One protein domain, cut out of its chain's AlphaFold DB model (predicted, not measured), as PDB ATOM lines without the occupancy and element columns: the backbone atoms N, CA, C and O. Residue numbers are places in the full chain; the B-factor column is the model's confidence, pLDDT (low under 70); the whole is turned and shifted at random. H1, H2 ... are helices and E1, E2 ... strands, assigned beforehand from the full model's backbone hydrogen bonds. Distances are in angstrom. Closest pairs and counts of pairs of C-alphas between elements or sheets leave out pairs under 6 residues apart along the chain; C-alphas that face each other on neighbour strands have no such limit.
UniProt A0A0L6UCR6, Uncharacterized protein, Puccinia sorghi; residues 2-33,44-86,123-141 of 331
ATOM      1  N   ALA A   2     -40.940  34.025 -32.102       62.12
ATOM      2  CA  ALA A   2     -40.350  33.062 -31.191       62.12
ATOM      3  C   ALA A   2     -40.213  31.739 -31.949       62.12
ATOM      4  O   ALA A   2     -41.213  31.163 -32.358       62.12
ATOM      5  N   PHE A   3     -38.978  31.296 -32.177       69.88
ATOM      6  CA  PHE A   3     -38.697  30.077 -32.934       69.88
ATOM      7  C   PHE A   3     -38.267  28.965 -31.981       69.88
ATOM      8  O   PHE A   3     -37.519  29.212 -31.030       69.88
ATOM      9  N   GLN A   4     -38.716  27.741 -32.253       72.50
ATOM     10  CA  GLN A   4     -38.215  26.544 -31.584       72.50
ATOM     11  C   GLN A   4     -37.089  25.936 -32.414       72.50
ATOM     12  O   GLN A   4     -37.246  25.668 -33.605       72.50
ATOM     13  N   VAL A   5     -35.947  25.698 -31.777       76.25
ATOM     14  CA  VAL A   5     -34.791  25.070 -32.406       76.25
ATOM     15  C   VAL A   5     -34.754  23.600 -31.989       76.25
ATOM     16  O   VAL A   5     -34.589  23.315 -30.800       76.25
ATOM     17  N   PRO A   6     -34.914  22.647 -32.925       78.75
ATOM     18  CA  PRO A   6     -34.753  21.231 -32.622       78.75
ATOM     19  C   PRO A   6     -33.272  20.898 -32.403       78.75
ATOM     20  O   PRO A   6     -32.416  21.168 -33.250       78.75
ATOM     21  N   LEU A   7     -32.974  20.280 -31.264       80.19
ATOM     22  CA  LEU A   7     -31.630  19.895 -30.849       80.19
ATOM     23  C   LEU A   7     -31.591  18.394 -30.531       80.19
ATOM     24  O   LEU A   7     -32.489  17.848 -29.890       80.19
ATOM     25  N   ASP A   8     -30.518  17.735 -30.952       80.94
ATOM     26  CA  ASP A   8     -30.160  16.392 -30.515       80.94
ATOM     27  C   ASP A   8     -29.172  16.500 -29.350       80.94
ATOM     28  O   ASP A   8     -28.094  17.087 -29.486       80.94
ATOM     29  N   VAL A   9     -29.526  15.904 -28.210       81.00
ATOM     30  CA  VAL A   9     -28.603  15.720 -27.086       81.00
ATOM     31  C   VAL A   9     -27.995  14.335 -27.212       81.00
ATOM     32  O   VAL A   9     -28.690  13.317 -27.171       81.00
ATOM     33  N   LEU A  10     -26.685  14.296 -27.388       83.19
ATOM     34  CA  LEU A  10     -25.919  13.095 -27.658       83.19
ATOM     35  C   LEU A  10     -25.076  12.738 -26.432       83.19
ATOM     36  O   LEU A  10     -24.340  13.580 -25.909       83.19
ATOM     37  N   LEU A  11     -25.142  11.477 -26.007       80.88
ATOM     38  CA  LEU A  11     -24.210  10.942 -25.021       80.88
ATOM     39  C   LEU A  11     -22.932  10.475 -25.694       80.88
ATOM     40  O   LEU A  11     -22.944   9.884 -26.778       80.88
ATOM     41  N   HIS A  12     -21.827  10.702 -24.994       77.00
ATOM     42  CA  HIS A  12     -20.583  10.053 -25.339       77.00
ATOM     43  C   HIS A  12     -20.634   8.580 -24.918       77.00
ATOM     44  O   HIS A  12     -20.759   8.271 -23.729       77.00
ATOM     45  N   ASP A  13     -20.538   7.685 -25.898       73.44
ATOM     46  CA  ASP A  13     -20.290   6.266 -25.671       73.44
ATOM     47  C   ASP A  13     -18.767   6.044 -25.577       73.44
ATOM     48  O   ASP A  13     -18.062   6.245 -26.570       73.44
ATOM     49  N   PRO A  14     -18.231   5.664 -24.403       59.72
ATOM     50  CA  PRO A  14     -16.796   5.450 -24.233       59.72
ATOM     51  C   PRO A  14     -16.272   4.223 -24.998       59.72
ATOM     52  O   PRO A  14     -15.075   4.152 -25.277       59.72
ATOM     53  N   HIS A  15     -17.133   3.268 -25.358       61.50
ATOM     54  CA  HIS A  15     -16.744   2.043 -26.057       61.50
ATOM     55  C   HIS A  15     -16.835   2.185 -27.577       61.50
ATOM     56  O   HIS A  15     -16.082   1.539 -28.308       61.50
ATOM     57  N   HIS A  16     -17.695   3.074 -28.073       63.72
ATOM     58  CA  HIS A  16     -17.712   3.448 -29.481       63.72
ATOM     59  C   HIS A  16     -16.882   4.711 -29.711       63.72
ATOM     60  O   HIS A  16     -17.404   5.823 -29.715       63.72
ATOM     61  N   GLN A  17     -15.605   4.534 -30.078       50.62
ATOM     62  CA  GLN A  17     -14.712   5.620 -30.531       50.62
ATOM     63  C   GLN A  17     -15.284   6.482 -31.685       50.62
ATOM     64  O   GLN A  17     -14.685   7.489 -32.057       50.62
ATOM     65  N   ARG A  18     -16.429   6.107 -32.280       47.84
ATOM     66  CA  ARG A  18     -17.087   6.829 -33.381       47.84
ATOM     67  C   ARG A  18     -18.587   7.106 -33.201       47.84
ATOM     68  O   ARG A  18     -19.175   7.708 -34.093       47.84
ATOM     69  N   GLY A  19     -19.225   6.696 -32.103       63.06
ATOM     70  CA  GLY A  19     -20.689   6.710 -31.995       63.06
ATOM     71  C   GLY A  19     -21.205   7.646 -30.913       63.06
ATOM     72  O   GLY A  19     -21.320   7.251 -29.762       63.06
ATOM     73  N   LEU A  20     -21.560   8.878 -31.270       72.44
ATOM     74  CA  LEU A  20     -22.443   9.679 -30.425       72.44
ATOM     75  C   LEU A  20     -23.838   9.054 -30.471       72.44
ATOM     76  O   LEU A  20     -24.415   8.930 -31.553       72.44
ATOM     77  N   VAL A  21     -24.367   8.644 -29.320       75.56
ATOM     78  CA  VAL A  21     -25.685   8.005 -29.249       75.56
ATOM     79  C   VAL A  21     -26.721   9.064 -28.885       75.56
ATOM     80  O   VAL A  21     -26.541   9.748 -27.873       75.56
ATOM     81  N   PRO A  22     -27.796   9.231 -29.679       73.38
ATOM     82  CA  PRO A  22     -28.851  10.169 -29.336       73.38
ATOM     83  C   PRO A  22     -29.520   9.735 -28.036       73.38
ATOM     84  O   PRO A  22     -30.118   8.663 -27.954       73.38
ATOM     85  N   LEU A  23     -29.374  10.576 -27.015       71.38
ATOM     86  CA  LEU A  23     -29.956  10.373 -25.698       71.38
ATOM     87  C   LEU A  23     -31.381  10.873 -25.680       71.38
ATOM     88  O   LEU A  23     -32.290  10.141 -25.299       71.38
ATOM     89  N   ALA A  24     -31.551  12.126 -26.081       69.00
ATOM     90  CA  ALA A  24     -32.831  12.783 -26.059       69.00
ATOM     91  C   ALA A  24     -32.997  13.689 -27.269       69.00
ATOM     92  O   ALA A  24     -32.042  14.305 -27.747       69.00
ATOM     93  N   PHE A  25     -34.237  13.774 -27.728       67.12
ATOM     94  CA  PHE A  25     -34.655  14.864 -28.595       67.12
ATOM     95  C   PHE A  25     -35.096  15.997 -27.721       67.12
ATOM     96  O   PHE A  25     -35.928  15.757 -26.847       67.12
ATOM     97  N   ALA A  26     -34.566  17.186 -27.971       63.59
ATOM     98  CA  ALA A  26     -34.985  18.350 -27.245       63.59
ATOM     99  C   ALA A  26     -35.428  19.487 -28.146       63.59
ATOM    100  O   ALA A  26     -34.895  19.706 -29.234       63.59
ATOM    101  N   HIS A  27     -36.407  20.227 -27.650       64.81
ATOM    102  CA  HIS A  27     -36.799  21.497 -28.227       64.81
ATOM    103  C   HIS A  27     -36.267  22.596 -27.324       64.81
ATOM    104  O   HIS A  27     -36.397  22.522 -26.098       64.81
ATOM    105  N   SER A  28     -35.646  23.611 -27.923       65.94
ATOM    106  CA  SER A  28     -35.455  24.851 -27.189       65.94
ATOM    107  C   SER A  28     -36.829  25.426 -26.857       65.94
ATOM    108  O   SER A  28     -37.698  25.487 -27.737       65.94
ATOM    109  N   LEU A  29     -37.016  25.927 -25.634       61.97
ATOM    110  CA  LEU A  29     -38.100  26.884 -25.413       61.97
ATOM    111  C   LEU A  29     -37.952  28.050 -26.408       61.97
ATOM    112  O   LEU A  29     -36.839  28.302 -26.895       61.97
ATOM    113  N   PRO A  30     -39.056  28.732 -26.764       61.88
ATOM    114  CA  PRO A  30     -39.003  29.788 -27.756       61.88
ATOM    115  C   PRO A  30     -37.960  30.821 -27.337       61.88
ATOM    116  O   PRO A  30     -38.028  31.352 -26.227       61.88
ATOM    117  N   LEU A  31     -36.979  31.070 -28.207       61.97
ATOM    118  CA  LEU A  31     -35.947  32.062 -27.927       61.97
ATOM    119  C   LEU A  31     -36.645  33.411 -27.758       61.97
ATOM    120  O   LEU A  31     -37.202  33.952 -28.720       61.97
ATOM    121  N   GLN A  32     -36.659  33.936 -26.533       59.78
ATOM    122  CA  GLN A  32     -37.086  35.309 -26.331       59.78
ATOM    123  C   GLN A  32     -36.055  36.211 -27.015       59.78
ATOM    124  O   GLN A  32     -34.852  35.952 -26.899       59.78
ATOM    125  N   PRO A  33     -36.493  37.223 -27.782       58.81
ATOM    126  CA  PRO A  33     -35.568  38.160 -28.393       58.81
ATOM    127  C   PRO A  33     -34.737  38.794 -27.279       58.81
ATOM    128  O   PRO A  33     -35.288  39.450 -26.399       58.81
ATOM    129  N   ALA A  44     -33.421  26.794 -22.336       64.88
ATOM    130  CA  ALA A  44     -34.076  25.651 -21.710       64.88
ATOM    131  C   ALA A  44     -34.247  24.533 -22.745       64.88
ATOM    132  O   ALA A  44     -34.752  24.774 -23.844       64.88
ATOM    133  N   ILE A  45     -33.792  23.334 -22.389       63.53
ATOM    134  CA  ILE A  45     -33.779  22.141 -23.235       63.53
ATOM    135  C   ILE A  45     -34.711  21.121 -22.581       63.53
ATOM    136  O   ILE A  45     -34.364  20.536 -21.558       63.53
ATOM    137  N   GLU A  46     -35.884  20.903 -23.169       65.69
ATOM    138  CA  GLU A  46     -36.810  19.851 -22.733       65.69
ATOM    139  C   GLU A  46     -36.794  18.710 -23.733       65.69
ATOM    140  O   GLU A  46     -36.874  18.961 -24.935       65.69
ATOM    141  N   GLY A  47     -36.710  17.465 -23.258       64.81
ATOM    142  CA  GLY A  47     -36.593  16.332 -24.159       64.81
ATOM    143  C   GLY A  47     -37.041  14.981 -23.626       64.81
ATOM    144  O   GLY A  47     -37.293  14.797 -22.439       64.81
ATOM    145  N   SER A  48     -37.138  14.018 -24.541       70.56
ATOM    146  CA  SER A  48     -37.542  12.638 -24.249       70.56
ATOM    147  C   SER A  48     -36.440  11.650 -24.612       70.56
ATOM    148  O   SER A  48     -35.755  11.832 -25.617       70.56
ATOM    149  N   LEU A  49     -36.278  10.597 -23.805       74.19
ATOM    150  CA  LEU A  49     -35.276   9.557 -24.043       74.19
ATOM    151  C   LEU A  49     -35.558   8.801 -25.347       74.19
ATOM    152  O   LEU A  49     -36.672   8.320 -25.573       74.19
ATOM    153  N   HIS A  50     -34.539   8.636 -26.191       76.31
ATOM    154  CA  HIS A  50     -34.690   7.929 -27.457       76.31
ATOM    155  C   HIS A  50     -34.898   6.419 -27.214       76.31
ATOM    156  O   HIS A  50     -34.084   5.782 -26.540       76.31
ATOM    157  N   PRO A  51     -35.907   5.777 -27.838       72.75
ATOM    158  CA  PRO A  51     -36.121   4.331 -27.716       72.75
ATOM    159  C   PRO A  51     -34.938   3.454 -28.153       72.75
ATOM    160  O   PRO A  51     -34.862   2.299 -27.751       72.75
ATOM    161  N   SER A  52     -34.008   3.978 -28.961       72.00
ATOM    162  CA  SER A  52     -32.829   3.246 -29.432       72.00
ATOM    163  C   SER A  52     -31.866   2.946 -28.287       72.00
ATOM    164  O   SER A  52     -31.137   1.965 -28.368       72.00
ATOM    165  N   LEU A  53     -31.916   3.712 -27.190       72.19
ATOM    166  CA  LEU A  53     -31.175   3.407 -25.967       72.19
ATOM    167  C   LEU A  53     -31.591   2.058 -25.366       72.19
ATOM    168  O   LEU A  53     -30.774   1.417 -24.721       72.19
ATOM    169  N   ALA A  54     -32.825   1.597 -25.610       71.75
ATOM    170  CA  ALA A  54     -33.294   0.289 -25.148       71.75
ATOM    171  C   ALA A  54     -32.716  -0.871 -25.974       71.75
ATOM    172  O   ALA A  54     -32.793  -2.017 -25.549       71.75
ATOM    173  N   ALA A  55     -32.142  -0.602 -27.153       71.75
ATOM    174  CA  ALA A  55     -31.442  -1.628 -27.925       71.75
ATOM    175  C   ALA A  55     -30.079  -1.978 -27.303       71.75
ATOM    176  O   ALA A  55     -29.577  -3.084 -27.491       71.75
ATOM    177  N   TYR A  56     -29.501  -1.054 -26.530       69.50
ATOM    178  CA  TYR A  56     -28.268  -1.265 -25.783       69.50
ATOM    179  C   TYR A  56     -28.603  -1.929 -24.442       69.50
ATOM    180  O   TYR A  56     -28.621  -1.290 -23.393       69.50
ATOM    181  N   ASN A  57     -28.913  -3.222 -24.487       65.38
ATOM    182  CA  ASN A  57     -29.104  -4.027 -23.283       65.38
ATOM    183  C   ASN A  57     -27.744  -4.520 -22.784       65.38
ATOM    184  O   ASN A  57     -27.111  -5.351 -23.430       65.38
ATOM    185  N   GLY A  58     -27.286  -4.009 -21.642       67.56
ATOM    186  CA  GLY A  58     -26.026  -4.432 -21.034       67.56
ATOM    187  C   GLY A  58     -25.491  -3.437 -20.007       67.56
ATOM    188  O   GLY A  58     -26.005  -2.326 -19.877       67.56
ATOM    189  N   SER A  59     -24.437  -3.845 -19.297       69.25
ATOM    190  CA  SER A  59     -23.675  -2.990 -18.372       69.25
ATOM    191  C   SER A  59     -23.107  -1.741 -19.045       69.25
ATOM    192  O   SER A  59     -22.922  -0.717 -18.393       69.25
ATOM    193  N   ASP A  60     -22.887  -1.824 -20.356       76.31
ATOM    194  CA  ASP A  60     -22.131  -0.837 -21.123       76.31
ATOM    195  C   ASP A  60     -23.053   0.102 -21.911       76.31
ATOM    196  O   ASP A  60     -22.620   0.792 -22.833       76.31
ATOM    197  N   SER A  61     -24.349   0.137 -21.581       85.56
ATOM    198  CA  SER A  61     -25.264   1.052 -22.257       85.56
ATOM    199  C   SER A  61     -24.897   2.511 -21.936       85.56
ATOM    200  O   SER A  61     -24.586   2.828 -20.782       85.56
ATOM    201  N   PRO A  62     -24.966   3.441 -22.909       85.19
ATOM    202  CA  PRO A  62     -24.636   4.849 -22.672       85.19
ATOM    203  C   PRO A  62     -25.437   5.465 -21.518       85.19
ATOM    204  O   PRO A  62     -24.912   6.272 -20.754       85.19
ATOM    205  N   LEU A  63     -26.696   5.041 -21.360       87.75
ATOM    206  CA  LEU A  63     -27.567   5.456 -20.263       87.75
ATOM    207  C   LEU A  63     -27.090   4.913 -18.906       87.75
ATOM    208  O   LEU A  63     -27.084   5.657 -17.927       87.75
ATOM    209  N   THR A  64     -26.646   3.654 -18.846       89.62
ATOM    210  CA  THR A  64     -26.032   3.084 -17.638       89.62
ATOM    211  C   THR A  64     -24.774   3.858 -17.257       89.62
ATOM    212  O   THR A  64     -24.636   4.281 -16.111       89.62
ATOM    213  N   GLY A  65     -23.893   4.130 -18.225       89.62
ATOM    214  CA  GLY A  65     -22.695   4.939 -18.003       89.62
ATOM    215  C   GLY A  65     -23.017   6.360 -17.530       89.62
ATOM    216  O   GLY A  65     -22.352   6.874 -16.630       89.62
ATOM    217  N   PHE A  66     -24.061   6.976 -18.091       90.62
ATOM    218  CA  PHE A  66     -24.534   8.292 -17.669       90.62
ATOM    219  C   PHE A  66     -24.996   8.303 -16.209       90.62
ATOM    220  O   PHE A  66     -24.519   9.120 -15.417       90.62
ATOM    221  N   LEU A  67     -25.883   7.372 -15.841       90.75
ATOM    222  CA  LEU A  67     -26.428   7.279 -14.487       90.75
ATOM    223  C   LEU A  67     -25.354   6.911 -13.462       90.75
ATOM    224  O   LEU A  67     -25.321   7.512 -12.394       90.75
ATOM    225  N   ASN A  68     -24.435   5.999 -13.792       91.38
ATOM    226  CA  ASN A  68     -23.320   5.654 -12.910       91.38
ATOM    227  C   ASN A  68     -22.425   6.857 -12.633       91.38
ATOM    228  O   ASN A  68     -22.088   7.109 -11.481       91.38
ATOM    229  N   ARG A  69     -22.066   7.639 -13.656       91.38
ATOM    230  CA  ARG A  69     -21.296   8.870 -13.433       91.38
ATOM    231  C   ARG A  69     -22.083   9.868 -12.593       91.38
ATOM    232  O   ARG A  69     -21.554  10.347 -11.597       91.38
ATOM    233  N   PHE A  70     -23.350  10.099 -12.937       91.44
ATOM    234  CA  PHE A  70     -24.193  11.069 -12.245       91.44
ATOM    235  C   PHE A  70     -24.356  10.741 -10.752       91.44
ATOM    236  O   PHE A  70     -24.077  11.592  -9.909       91.44
ATOM    237  N   LEU A  71     -24.733   9.502 -10.415       90.00
ATOM    238  CA  LEU A  71     -24.946   9.059  -9.029       90.00
ATOM    239  C   LEU A  71     -23.655   9.051  -8.199       90.00
ATOM    240  O   LEU A  71     -23.710   9.231  -6.983       90.00
ATOM    241  N   ASN A  72     -22.503   8.890  -8.852       89.19
ATOM    242  CA  ASN A  72     -21.186   8.986  -8.223       89.19
ATOM    243  C   ASN A  72     -20.640  10.426  -8.154       89.19
ATOM    244  O   ASN A  72     -19.503  10.619  -7.737       89.19
ATOM    245  N   GLY A  73     -21.419  11.436  -8.555       90.00
ATOM    246  CA  GLY A  73     -20.987  12.839  -8.526       90.00
ATOM    247  C   GLY A  73     -19.989  13.217  -9.626       90.00
ATOM    248  O   GLY A  73     -19.351  14.259  -9.543       90.00
ATOM    249  N   ASN A  74     -19.846  12.388 -10.662       91.31
ATOM    250  CA  ASN A  74     -18.961  12.651 -11.791       91.31
ATOM    251  C   ASN A  74     -19.696  13.372 -12.927       91.31
ATOM    252  O   ASN A  74     -20.836  13.039 -13.263       91.31
ATOM    253  N   ASP A  75     -18.990  14.293 -13.581       90.88
ATOM    254  CA  ASP A  75     -19.482  14.987 -14.768       90.88
ATOM    255  C   ASP A  75     -19.759  14.021 -15.926       90.88
ATOM    256  O   ASP A  75     -18.998  13.093 -16.221       90.88
ATOM    257  N   ASN A  76     -20.832  14.307 -16.653       89.50
ATOM    258  CA  ASN A  76     -21.226  13.599 -17.853       89.50
ATOM    259  C   ASN A  76     -20.914  14.434 -19.099       89.50
ATOM    260  O   ASN A  76     -21.530  15.480 -19.298       89.50
ATOM    261  N   PRO A  77     -19.997  13.994 -19.978       89.44
ATOM    262  CA  PRO A  77     -19.781  14.676 -21.244       89.44
ATOM    263  C   PRO A  77     -20.997  14.470 -22.153       89.44
ATOM    264  O   PRO A  77     -21.358  13.337 -22.483       89.44
ATOM    265  N   ILE A  78     -21.607  15.572 -22.577       88.00
ATOM    266  CA  ILE A  78     -22.712  15.585 -23.534       88.00
ATOM    267  C   ILE A  78     -22.341  16.457 -24.733       88.00
ATOM    268  O   ILE A  78     -21.547  17.394 -24.627       88.00
ATOM    269  N   ARG A  79     -22.911  16.146 -25.894       87.19
ATOM    270  CA  ARG A  79     -22.834  17.009 -27.075       87.19
ATOM    271  C   ARG A  79     -24.223  17.419 -27.496       87.19
ATOM    272  O   ARG A  79     -25.112  16.577 -27.570       87.19
ATOM    273  N   VAL A  80     -24.390  18.695 -27.795       84.75
ATOM    274  CA  VAL A  80     -25.644  19.233 -28.312       84.75
ATOM    275  C   VAL A  80     -25.417  19.609 -29.764       84.75
ATOM    276  O   VAL A  80     -24.493  20.360 -30.083       84.75
ATOM    277  N   ARG A  81     -26.247  19.054 -30.647       87.62
ATOM    278  CA  ARG A  81     -26.170  19.280 -32.089       87.62
ATOM    279  C   ARG A  81     -27.516  19.742 -32.619       87.62
ATOM    280  O   ARG A  81     -28.548  19.215 -32.225       87.62
ATOM    281  N   TYR A  82     -27.515  20.684 -33.554       84.31
ATOM    282  CA  TYR A  82     -28.737  21.031 -34.273       84.31
ATOM    283  C   TYR A  82     -29.250  19.856 -35.109       84.31
ATOM    284  O   TYR A  82     -28.524  19.295 -35.940       84.31
ATOM    285  N   ARG A  83     -30.526  19.512 -34.927       80.50
ATOM    286  CA  ARG A  83     -31.183  18.503 -35.746       80.50
ATOM    287  C   ARG A  83     -31.751  19.175 -36.984       80.50
ATOM    288  O   ARG A  83     -32.850  19.724 -36.965       80.50
ATOM    289  N   HIS A  84     -31.022  19.078 -38.088       79.94
ATOM    290  CA  HIS A  84     -31.567  19.483 -39.374       79.94
ATOM    291  C   HIS A  84     -32.757  18.575 -39.707       79.94
ATOM    292  O   HIS A  84     -32.586  17.371 -39.920       79.94
ATOM    293  N   GLN A  85     -33.964  19.140 -39.766       68.25
ATOM    294  CA  GLN A  85     -35.124  18.451 -40.321       68.25
ATOM    295  C   GLN A  85     -34.884  18.316 -41.826       68.25
ATOM    296  O   GLN A  85     -35.291  19.158 -42.616       68.25
ATOM    297  N   SER A  86     -34.114  17.311 -42.255       56.88
ATOM    298  CA  SER A  86     -34.021  16.999 -43.678       56.88
ATOM    299  C   SER A  86     -35.436  16.660 -44.134       56.88
ATOM    300  O   SER A  86     -36.013  15.671 -43.679       56.88
ATOM    301  N   ARG A 123     -33.291  30.812 -43.475       82.12
ATOM    302  CA  ARG A 123     -32.146  30.042 -44.018       82.12
ATOM    303  C   ARG A 123     -30.788  30.401 -43.410       82.12
ATOM    304  O   ARG A 123     -29.921  29.543 -43.283       82.12
ATOM    305  N   TYR A 124     -30.580  31.668 -43.053       78.06
ATOM    306  CA  TYR A 124     -29.331  32.105 -42.425       78.06
ATOM    307  C   TYR A 124     -29.183  31.561 -40.994       78.06
ATOM    308  O   TYR A 124     -28.075  31.219 -40.586       78.06
ATOM    309  N   VAL A 125     -30.292  31.425 -40.256       79.31
ATOM    310  CA  VAL A 125     -30.322  30.805 -38.924       79.31
ATOM    311  C   VAL A 125     -30.036  29.315 -39.051       79.31
ATOM    312  O   VAL A 125     -29.187  28.800 -38.333       79.31
ATOM    313  N   GLU A 126     -30.662  28.628 -40.008       82.12
ATOM    314  CA  GLU A 126     -30.384  27.208 -40.264       82.12
ATOM    315  C   GLU A 126     -28.917  26.963 -40.636       82.12
ATOM    316  O   GLU A 126     -28.296  26.039 -40.115       82.12
ATOM    317  N   ALA A 127     -28.333  27.801 -41.501       82.56
ATOM    318  CA  ALA A 127     -26.930  27.690 -41.899       82.56
ATOM    319  C   ALA A 127     -25.968  27.867 -40.713       82.56
ATOM    320  O   ALA A 127     -24.968  27.152 -40.620       82.56
ATOM    321  N   PHE A 128     -26.284  28.783 -39.792       81.56
ATOM    322  CA  PHE A 128     -25.536  28.956 -38.550       81.56
ATOM    323  C   PHE A 128     -25.691  27.736 -37.630       81.56
ATOM    324  O   PHE A 128     -24.698  27.146 -37.203       81.56
ATOM    325  N   LEU A 129     -26.933  27.310 -37.381       83.06
ATOM    326  CA  LEU A 129     -27.250  26.193 -36.493       83.06
ATOM    327  C   LEU A 129     -26.693  24.859 -37.000       83.06
ATOM    328  O   LEU A 129     -26.262  24.037 -36.201       83.06
ATOM    329  N   LYS A 130     -26.623  24.642 -38.316       83.31
ATOM    330  CA  LYS A 130     -26.074  23.414 -38.915       83.31
ATOM    331  C   LYS A 130     -24.622  23.136 -38.514       83.31
ATOM    332  O   LYS A 130     -24.223  21.975 -38.472       83.31
ATOM    333  N   ASN A 131     -23.855  24.176 -38.207       80.06
ATOM    334  CA  ASN A 131     -22.467  24.050 -37.763       80.06
ATOM    335  C   ASN A 131     -22.334  24.009 -36.233       80.06
ATOM    336  O   ASN A 131     -21.224  23.904 -35.712       80.06
ATOM    337  N   LEU A 132     -23.452  24.097 -35.510       81.25
ATOM    338  CA  LEU A 132     -23.486  24.141 -34.061       81.25
ATOM    339  C   LEU A 132     -23.410  22.712 -33.505       81.25
ATOM    340  O   LEU A 132     -24.400  21.982 -33.438       81.25
ATOM    341  N   ASP A 133     -22.195  22.321 -33.131       84.19
ATOM    342  CA  ASP A 133     -21.880  21.121 -32.358       84.19
ATOM    343  C   ASP A 133     -20.992  21.563 -31.198       84.19
ATOM    344  O   ASP A 133     -19.817  21.886 -31.390       84.19
ATOM    345  N   PHE A 134     -21.569  21.650 -30.001       86.81
ATOM    346  CA  PHE A 134     -20.822  22.049 -28.817       86.81
ATOM    347  C   PHE A 134     -20.823  20.934 -27.778       86.81
ATOM    348  O   PHE A 134     -21.841  20.308 -27.472       86.81
ATOM    349  N   GLY A 135     -19.629  20.674 -27.245       85.81
ATOM    350  CA  GLY A 135     -19.438  19.795 -26.105       85.81
ATOM    351  C   GLY A 135     -19.675  20.566 -24.819       85.81
ATOM    352  O   GLY A 135     -19.137  21.655 -24.635       85.81
ATOM    353  N   MET A 136     -20.453  19.987 -23.920       88.00
ATOM    354  CA  MET A 136     -20.651  20.517 -22.580       88.00
ATOM    355  C   MET A 136     -20.639  19.383 -21.559       88.00
ATOM    356  O   MET A 136     -20.606  18.200 -21.905       88.00
ATOM    357  N   LYS A 137     -20.618  19.749 -20.282       88.44
ATOM    358  CA  LYS A 137     -20.661  18.797 -19.178       88.44
ATOM    359  C   LYS A 137     -21.994  18.936 -18.469       88.44
ATOM    360  O   LYS A 137     -22.364  20.035 -18.069       88.44
ATOM    361  N   PHE A 138     -22.696  17.825 -18.329       86.19
ATOM    362  CA  PHE A 138     -23.818  17.720 -17.420       86.19
ATOM    363  C   PHE A 138     -23.253  17.389 -16.034       86.19
ATOM    364  O   PHE A 138     -22.583  16.357 -15.909       86.19
ATOM    365  N   PRO A 139     -23.439  18.256 -15.028       86.44
ATOM    366  CA  PRO A 139     -22.827  18.060 -13.720       86.44
ATOM    367  C   PRO A 139     -23.313  16.754 -13.084       86.44
ATOM    368  O   PRO A 139     -24.452  16.327 -13.289       86.44
ATOM    369  N   GLY A 140     -22.430  16.098 -12.334       87.38
ATOM    370  CA  GLY A 140     -22.829  14.991 -11.468       87.38
ATOM    371  C   GLY A 140     -23.696  15.467 -10.297       87.38
ATOM    372  O   GLY A 140     -23.930  16.664 -10.123       87.38
ATOM    373  N   ARG A 141     -24.147  14.526  -9.461       85.88
ATOM    374  CA  ARG A 141     -24.815  14.851  -8.195       85.88
ATOM    375  C   ARG A 141     -23.952  15.801  -7.354       85.88
ATOM    376  O   ARG A 141     -22.745  15.587  -7.221       85.88
TER     377      ARG A 141
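What this domain is: This is residues 2 to 33, 44 to 86 and 123 to 141 of the 331 residues of an uncharacterized protein of Puccinia sorghi (UniProt A0A0L6UCR6). A strongly twisted, curled sheet of five strands makes the body, with H2 packed over it near one end of the longest axis and H3 at the other end. H1 grazes the sheet near the H2 end. The printed part has 94 residues, with three named helices and five named strands that follow along the chain as E1, E2, E3, H1, H2, E4, H3, E5; the sheet's order is E3, E2, E1, E4, E5, all antiparallel, and the class is mixed, helices and strands. It is only just compact, close to loose, with a radius of gyration of the C-alphas of 14.3 A and spans of 42 by 28 by 21 A.

Where its parts are: E1, residues 6 to 12, begins at C-alpha 6 (-34.753, 21.231, -32.622) and is 19.5 A long. E2, residues 20 to 28, is 20.2 A long and bends by 67 degrees at residue 23. E3 is residues 45 to 49, H1 residues 51 to 55. H2, residues 62 to 71, measures 14.3 A, and E4, residues 76 to 82, 19.5 A. H3 is residues 123 to 130. E5, residues 133 to 138, measures 15.4 A and ends at C-alpha 138 (-23.818, 17.720, -17.420).

How they stand to each other: E1 and E2 form a hairpin, with N 23 and O 9 at 2.8 A. Within hydrogen-bond range are N 27 and O 46, 3.0 A, across the neighbours E2 and E3; N 10 and O 79, 2.8 A, across E1 and E4; and N 78 and O 136, 2.9 A, across E4 and E5. H2 and the sheet make two layers, a helix on one face of a sheet. Its height over the sheet is 8.8 A; its closest C-alphas to E4 are those of Phe 66 and Asn 76, 6.3 A. H1 only grazes the sheet with residues 51 to 53, and H3 with residues 126 to 130. H2 and H3 are apart. Every O i to N i+4 pair is within hydrogen-bond range in H2 and H3; H1 has 0 of 1, but 2 of 2 O i to N i+3 pairs.

The domain as a whole: The farthest C-alphas, those of Pro 33 and Gly 58, are 44.3 A apart. Residues 34 to 43 and 87 to 122 are not printed; the C-alpha gaps are 14.3 A from 33 to 44 and 13.2 A from 86 to 123. Of the links printed whole, none is long. The mean pLDDT of the printed part is 76.7, with 28 residues under 70, among them 14 to 19 and 24 to 33.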